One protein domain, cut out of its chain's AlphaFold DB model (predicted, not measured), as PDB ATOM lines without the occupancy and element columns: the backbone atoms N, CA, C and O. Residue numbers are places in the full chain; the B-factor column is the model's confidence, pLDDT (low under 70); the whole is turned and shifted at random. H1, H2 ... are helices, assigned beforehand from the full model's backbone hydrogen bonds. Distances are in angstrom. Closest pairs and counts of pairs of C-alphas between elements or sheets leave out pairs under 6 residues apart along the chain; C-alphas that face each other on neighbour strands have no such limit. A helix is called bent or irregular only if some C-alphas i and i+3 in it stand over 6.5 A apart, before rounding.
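This is residues 121 to 171 of the 429 residues of an uncharacterized protein of Mytilinidion resinicola (UniProt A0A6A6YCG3). Two straight helices of the same length, H1 and H2, make an open V, with the five residues 144 to 148 at its point and the space between the two arms empty. The V is flat: its C-alphas span 51 by 32 by 6 A along the three main axes. The printed part has 51 residues with two named helices, H1 and then H2, and no named strand; the class is all helix. The whole is extended, with a radius of gyration of the C-alphas of 17.6 A.

Find C-alpha 122 at (16.413, -8.317, 24.906); from there H1, residues 122 to 143, runs 31.3 A from first to last C-alpha, to C-alpha 143 at (5.051, 9.189, 1.633). Then look at C-alpha 149, where H2, residues 149 to 170, begins; it also measures 31.3 A and ends at C-alpha 170, at (-27.766, -17.887, 4.585).

Start from H1, whose centre is at (8.627, -0.305, 13.561) and whose N-to-C direction is (-0.37, 0.50, -0.78). A tight link of 5 residues leads on to H2, which has its centre at (-15.857, -8.228, 1.779) and the direction (-0.69, -0.66, 0.30). H1 and H2 are apart, with no C-alpha of the one within 8 A of the other. In the backbones of H1 and H2, every O i to N i+4 pair is within hydrogen-bond range. Neither helix is bent.

Look to the two tips for the full reach: the C-alphas of Gly 121 and Tyr 170, the two farthest apart, are 50.8 A from each other. Residues 121 to 140, 142 to 149 and 151 to 171 stand free. The printed part has no cut, and its one link between helices is tight. In the B-factor column, the mean pLDDT of the printed part is 82.0; residue 141 and residues 143 to 152 are under 70.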
ATOM      1  N   GLY A 121      15.262  -5.552  28.819       78.44
ATOM      2  CA  GLY A 121      15.682  -6.880  28.405       78.44
ATOM      3  C   GLY A 121      15.632  -7.022  26.889       78.44
ATOM      4  O   GLY A 121      14.896  -6.312  26.204       78.44
ATOM      5  N   ARG A 122      16.384  -7.979  26.344       81.19
ATOM      6  CA  ARG A 122      16.413  -8.317  24.906       81.19
ATOM      7  C   ARG A 122      15.018  -8.315  24.248       81.19
ATOM      8  O   ARG A 122      14.896  -7.973  23.075       81.19
ATOM      9  N   ASN A 123      13.974  -8.653  25.008       83.19
ATOM     10  CA  ASN A 123      12.572  -8.571  24.606       83.19
ATOM     11  C   ASN A 123      12.096  -7.133  24.299       83.19
ATOM     12  O   ASN A 123      11.494  -6.914  23.255       83.19
ATOM     13  N   LEU A 124      12.413  -6.128  25.124       87.06
ATOM     14  CA  LEU A 124      12.006  -4.747  24.850       87.06
ATOM     15  C   LEU A 124      12.722  -4.160  23.634       87.06
ATOM     16  O   LEU A 124      12.083  -3.492  22.831       87.06
ATOM     17  N   LEU A 125      14.012  -4.451  23.444       85.94
ATOM     18  CA  LEU A 125      14.722  -4.027  22.232       85.94
ATOM     19  C   LEU A 125      14.127  -4.672  20.975       85.94
ATOM     20  O   LEU A 125      13.979  -4.001  19.958       85.94
ATOM     21  N   ARG A 126      13.715  -5.945  21.053       89.88
ATOM     22  CA  ARG A 126      12.965  -6.605  19.973       89.88
ATOM     23  C   ARG A 126      11.614  -5.933  19.736       89.88
ATOM     24  O   ARG A 126      11.318  -5.598  18.595       89.88
ATOM     25  N   LYS A 127      10.828  -5.672  20.787       95.06
ATOM     26  CA  LYS A 127       9.536  -4.972  20.686       95.06
ATOM     27  C   LYS A 127       9.694  -3.579  20.077       95.06
ATOM     28  O   LYS A 127       8.975  -3.238  19.147       95.06
ATOM     29  N   ALA A 128      10.680  -2.809  20.528       90.81
ATOM     30  CA  ALA A 128      10.989  -1.493  19.983       90.81
ATOM     31  C   ALA A 128      11.434  -1.572  18.513       90.81
ATOM     32  O   ALA A 128      11.010  -0.754  17.701       90.81
ATOM     33  N   ALA A 129      12.238  -2.572  18.138       91.94
ATOM     34  CA  ALA A 129      12.627  -2.791  16.746       91.94
ATOM     35  C   ALA A 129      11.424  -3.155  15.857       91.94
ATOM     36  O   ALA A 129      11.312  -2.628  14.751       91.94
ATOM     37  N   ILE A 130      10.505  -3.994  16.349       95.38
ATOM     38  CA  ILE A 130       9.258  -4.348  15.655       95.38
ATOM     39  C   ILE A 130       8.379  -3.105  15.477       95.38
ATOM     40  O   ILE A 130       7.978  -2.801  14.357       95.38
ATOM     41  N   LEU A 131       8.153  -2.333  16.543       97.62
ATOM     42  CA  LEU A 131       7.373  -1.094  16.480       97.62
ATOM     43  C   LEU A 131       7.998  -0.075  15.523       97.62
ATOM     44  O   LEU A 131       7.291   0.538  14.729       97.62
ATOM     45  N   ASN A 132       9.324   0.067  15.529       96.50
ATOM     46  CA  ASN A 132      10.024   0.948  14.597       96.50
ATOM     47  C   ASN A 132       9.895   0.477  13.143       96.50
ATOM     48  O   ASN A 132       9.767   1.314  12.249       96.50
ATOM     49  N   ARG A 133       9.901  -0.839  12.890       94.56
ATOM     50  CA  ARG A 133       9.643  -1.403  11.557       94.56
ATOM     51  C   ARG A 133       8.221  -1.077  11.096       94.56
ATOM     52  O   ARG A 133       8.066  -0.563   9.993       94.56
ATOM     53  N   ILE A 134       7.215  -1.300  11.944       94.38
ATOM     54  CA  ILE A 134       5.806  -0.989  11.647       94.38
ATOM     55  C   ILE A 134       5.634   0.509  11.378       94.38
ATOM     56  O   ILE A 134       5.080   0.892  10.353       94.38
ATOM     57  N   ARG A 135       6.192   1.368  12.239       94.56
ATOM     58  CA  ARG A 135       6.124   2.827  12.086       94.56
ATOM     59  C   ARG A 135       6.754   3.302  10.779       94.56
ATOM     60  O   ARG A 135       6.187   4.147  10.098       94.56
ATOM     61  N   ARG A 136       7.917   2.755  10.405       87.25
ATOM     62  CA  ARG A 136       8.560   3.070   9.119       87.25
ATOM     63  C   ARG A 136       7.735   2.581   7.939       87.25
ATOM     64  O   ARG A 136       7.645   3.307   6.958       87.25
ATOM     65  N   ASN A 137       7.129   1.400   8.027       84.50
ATOM     66  CA  ASN A 137       6.242   0.902   6.979       84.50
ATOM     67  C   ASN A 137       5.025   1.819   6.802       84.50
ATOM     68  O   ASN A 137       4.763   2.224   5.676       84.50
ATOM     69  N   ALA A 138       4.379   2.240   7.895       83.25
ATOM     70  CA  ALA A 138       3.269   3.193   7.855       83.25
ATOM     71  C   ALA A 138       3.681   4.538   7.225       83.25
ATOM     72  O   ALA A 138       2.992   5.082   6.369       83.25
ATOM     73  N   ILE A 139       4.851   5.073   7.581       83.31
ATOM     74  CA  ILE A 139       5.340   6.315   6.964       83.31
ATOM     75  C   ILE A 139       5.603   6.111   5.466       83.31
ATOM     76  O   ILE A 139       5.212   6.956   4.673       83.31
ATOM     77  N   ARG A 140       6.204   4.983   5.058       77.62
ATOM     78  CA  ARG A 140       6.467   4.688   3.639       77.62
ATOM     79  C   ARG A 140       5.182   4.577   2.822       77.62
ATOM     80  O   ARG A 140       5.140   5.125   1.722       77.62
ATOM     81  N   THR A 141       4.136   3.952   3.369       68.50
ATOM     82  CA  THR A 141       2.812   3.908   2.728       68.50
ATOM     83  C   THR A 141       2.198   5.301   2.586       68.50
ATOM     84  O   THR A 141       1.529   5.570   1.593       68.50
ATOM     85  N   HIS A 142       2.469   6.219   3.522       72.12
ATOM     86  CA  HIS A 142       2.006   7.607   3.430       72.12
ATOM     87  C   HIS A 142       2.835   8.474   2.465       72.12
ATOM     88  O   HIS A 142       2.270   9.332   1.792       72.12
ATOM     89  N   THR A 143       4.155   8.279   2.375       63.81
ATOM     90  CA  THR A 143       5.051   9.189   1.633       63.81
ATOM     91  C   THR A 143       5.236   8.852   0.154       63.81
ATOM     92  O   THR A 143       5.591   9.737  -0.615       63.81
ATOM     93  N   GLU A 144       5.035   7.598  -0.268       64.25
ATOM     94  CA  GLU A 144       5.297   7.172  -1.660       64.25
ATOM     95  C   GLU A 144       4.081   7.314  -2.599       64.25
ATOM     96  O   GLU A 144       4.202   7.060  -3.792       64.25
ATOM     97  N   GLY A 145       2.938   7.803  -2.100       59.28
ATOM     98  CA  GLY A 145       1.843   8.305  -2.932       59.28
ATOM     99  C   GLY A 145       1.085   7.252  -3.750       59.28
ATOM    100  O   GLY A 145       1.296   7.137  -4.952       59.28
ATOM    101  N   ARG A 146       0.109   6.562  -3.132       49.22
ATOM    102  CA  ARG A 146      -1.069   5.988  -3.825       49.22
ATOM    103  C   ARG A 146      -2.179   5.590  -2.837       49.22
ATOM    104  O   ARG A 146      -2.495   4.416  -2.680       49.22
ATOM    105  N   GLY A 147      -2.845   6.578  -2.238       50.69
ATOM    106  CA  GLY A 147      -4.079   6.392  -1.451       50.69
ATOM    107  C   GLY A 147      -5.288   5.846  -2.236       50.69
ATOM    108  O   GLY A 147      -6.393   5.881  -1.728       50.69
ATOM    109  N   ILE A 148      -5.097   5.350  -3.462       53.69
ATOM    110  CA  ILE A 148      -6.143   4.750  -4.304       53.69
ATOM    111  C   ILE A 148      -6.005   3.220  -4.340       53.69
ATOM    112  O   ILE A 148      -7.010   2.527  -4.393       53.69
ATOM    113  N   SER A 149      -4.784   2.671  -4.250       54.94
ATOM    114  CA  SER A 149      -4.596   1.208  -4.254       54.94
ATOM    115  C   SER A 149      -5.036   0.593  -2.929       54.94
ATOM    116  O   SER A 149      -5.768  -0.382  -2.928       54.94
ATOM    117  N   CYS A 150      -4.677   1.230  -1.808       59.09
ATOM    118  CA  CYS A 150      -5.084   0.779  -0.477       59.09
ATOM    119  C   CYS A 150      -6.612   0.837  -0.289       59.09
ATOM    120  O   CYS A 150      -7.186  -0.068   0.297       59.09
ATOM    121  N   VAL A 151      -7.284   1.859  -0.840       63.47
ATOM    122  CA  VAL A 151      -8.752   1.967  -0.773       63.47
ATOM    123  C   VAL A 151      -9.427   0.889  -1.617       63.47
ATOM    124  O   VAL A 151     -10.399   0.300  -1.164       63.47
ATOM    125  N   LEU A 152      -8.903   0.587  -2.810       66.12
ATOM    126  CA  LEU A 152      -9.441  -0.491  -3.645       66.12
ATOM    127  C   LEU A 152      -9.242  -1.870  -3.008       66.12
ATOM    128  O   LEU A 152     -10.142  -2.703  -3.085       66.12
ATOM    129  N   ASP A 153      -8.102  -2.106  -2.358       72.19
ATOM    130  CA  ASP A 153      -7.851  -3.363  -1.647       72.19
ATOM    131  C   ASP A 153      -8.738  -3.480  -0.397       72.19
ATOM    132  O   ASP A 153      -9.322  -4.533  -0.151       72.19
ATOM    133  N   GLN A 154      -8.958  -2.375   0.321       79.06
ATOM    134  CA  GLN A 154      -9.871  -2.323   1.465       79.06
ATOM    135  C   GLN A 154     -11.349  -2.488   1.055       79.06
ATOM    136  O   GLN A 154     -12.121  -3.124   1.771       79.06
ATOM    137  N   GLU A 155     -11.757  -1.965  -0.107       82.38
ATOM    138  CA  GLU A 155     -13.106  -2.162  -0.656       82.38
ATOM    139  C   GLU A 155     -13.326  -3.622  -1.092       82.38
ATOM    140  O   GLU A 155     -14.405  -4.184  -0.883       82.38
ATOM    141  N   LYS A 156     -12.299  -4.268  -1.662       88.31
ATOM    142  CA  LYS A 156     -12.332  -5.704  -1.976       88.31
ATOM    143  C   LYS A 156     -12.436  -6.554  -0.711       88.31
ATOM    144  O   LYS A 156     -13.256  -7.470  -0.676       88.31
ATOM    145  N   GLU A 157     -11.669  -6.223   0.325       87.19
ATOM    146  CA  GLU A 157     -11.717  -6.912   1.618       87.19
ATOM    147  C   GLU A 157     -13.096  -6.762   2.283       87.19
ATOM    148  O   GLU A 157     -13.665  -7.745   2.763       87.19
ATOM    149  N   GLN A 158     -13.706  -5.571   2.232       94.62
ATOM    150  CA  GLN A 158     -15.074  -5.368   2.724       94.62
ATOM    151  C   GLN A 158     -16.108  -6.202   1.961       94.62
ATOM    152  O   GLN A 158     -16.963  -6.821   2.594       94.62
ATOM    153  N   LYS A 159     -16.015  -6.279   0.626       92.12
ATOM    154  CA  LYS A 159     -16.912  -7.126  -0.180       92.12
ATOM    155  C   LYS A 159     -16.734  -8.611   0.133       92.12
ATOM    156  O   LYS A 159     -17.722  -9.336   0.207       92.12
ATOM    157  N   GLN A 160     -15.502  -9.067   0.361       92.62
ATOM    158  CA  GLN A 160     -15.244 -10.447   0.781       92.62
ATOM    159  C   GLN A 160     -15.826 -10.741   2.166       92.62
ATOM    160  O   GLN A 160     -16.464 -11.776   2.351       92.62
ATOM    161  N   LEU A 161     -15.676  -9.825   3.126       94.38
ATOM    162  CA  LEU A 161     -16.275  -9.962   4.456       94.38
ATOM    163  C   LEU A 161     -17.807  -9.961   4.405       94.38
ATOM    164  O   LEU A 161     -18.443 -10.710   5.145       94.38
ATOM    165  N   GLU A 162     -18.409  -9.159   3.528       92.88
ATOM    166  CA  GLU A 162     -19.855  -9.143   3.321       92.88
ATOM    167  C   GLU A 162     -20.353 -10.458   2.706       92.88
ATOM    168  O   GLU A 162     -21.312 -11.041   3.213       92.88
ATOM    169  N   LEU A 163     -19.656 -10.989   1.696       90.62
ATOM    170  CA  LEU A 163     -19.952 -12.306   1.122       90.62
ATOM    171  C   LEU A 163     -19.791 -13.430   2.147       90.62
ATOM    172  O   LEU A 163     -20.657 -14.297   2.239       90.62
ATOM    173  N   ALA A 164     -18.737 -13.399   2.962       91.12
ATOM    174  CA  ALA A 164     -18.533 -14.365   4.037       91.12
ATOM    175  C   ALA A 164     -19.638 -14.269   5.101       91.12
ATOM    176  O   ALA A 164     -20.151 -15.286   5.569       91.12
ATOM    177  N   ARG A 165     -20.064 -13.049   5.449       93.88
ATOM    178  CA  ARG A 165     -21.178 -12.812   6.375       93.88
ATOM    179  C   ARG A 165     -22.501 -13.323   5.806       93.88
ATOM    180  O   ARG A 165     -23.275 -13.929   6.546       93.88
ATOM    181  N   LEU A 166     -22.754 -13.112   4.514       93.12
ATOM    182  CA  LEU A 166     -23.923 -13.655   3.820       93.12
ATOM    183  C   LEU A 166     -23.875 -15.184   3.772       93.12
ATOM    184  O   LEU A 166     -24.867 -15.821   4.112       93.12
ATOM    185  N   ALA A 167     -22.725 -15.782   3.456       88.75
ATOM    186  CA  ALA A 167     -22.546 -17.232   3.471       88.75
ATOM    187  C   ALA A 167     -22.757 -17.830   4.872       88.75
ATOM    188  O   ALA A 167     -23.307 -18.921   5.003       88.75
ATOM    189  N   PHE A 168     -22.375 -17.116   5.934       90.38
ATOM    190  CA  PHE A 168     -22.627 -17.550   7.308       90.38
ATOM    191  C   PHE A 168     -24.113 -17.469   7.691       90.38
ATOM    192  O   PHE A 168     -24.636 -18.386   8.319       90.38
ATOM    193  N   LEU A 169     -24.805 -16.388   7.315       91.62
ATOM    194  CA  LEU A 169     -26.217 -16.173   7.657       91.62
ATOM    195  C   LEU A 169     -27.180 -17.030   6.828       91.62
ATOM    196  O   LEU A 169     -28.198 -17.480   7.349       91.62
ATOM    197  N   TYR A 170     -26.872 -17.242   5.550       86.00
ATOM    198  CA  TYR A 170     -27.766 -17.887   4.585       86.00
ATOM    199  C   TYR A 170     -27.289 -19.283   4.152       86.00
ATOM    200  O   TYR A 170     -27.991 -19.965   3.405       86.00
ATOM    201  N   GLY A 171     -26.141 -19.739   4.664       83.12
ATOM    202  CA  GLY A 171     -25.455 -20.938   4.187       83.12
ATOM    203  C   GLY A 171     -24.674 -20.655   2.901       83.12
ATOM    204  O   GLY A 171     -24.974 -19.715   2.164       83.12
TER     205      GLY A 171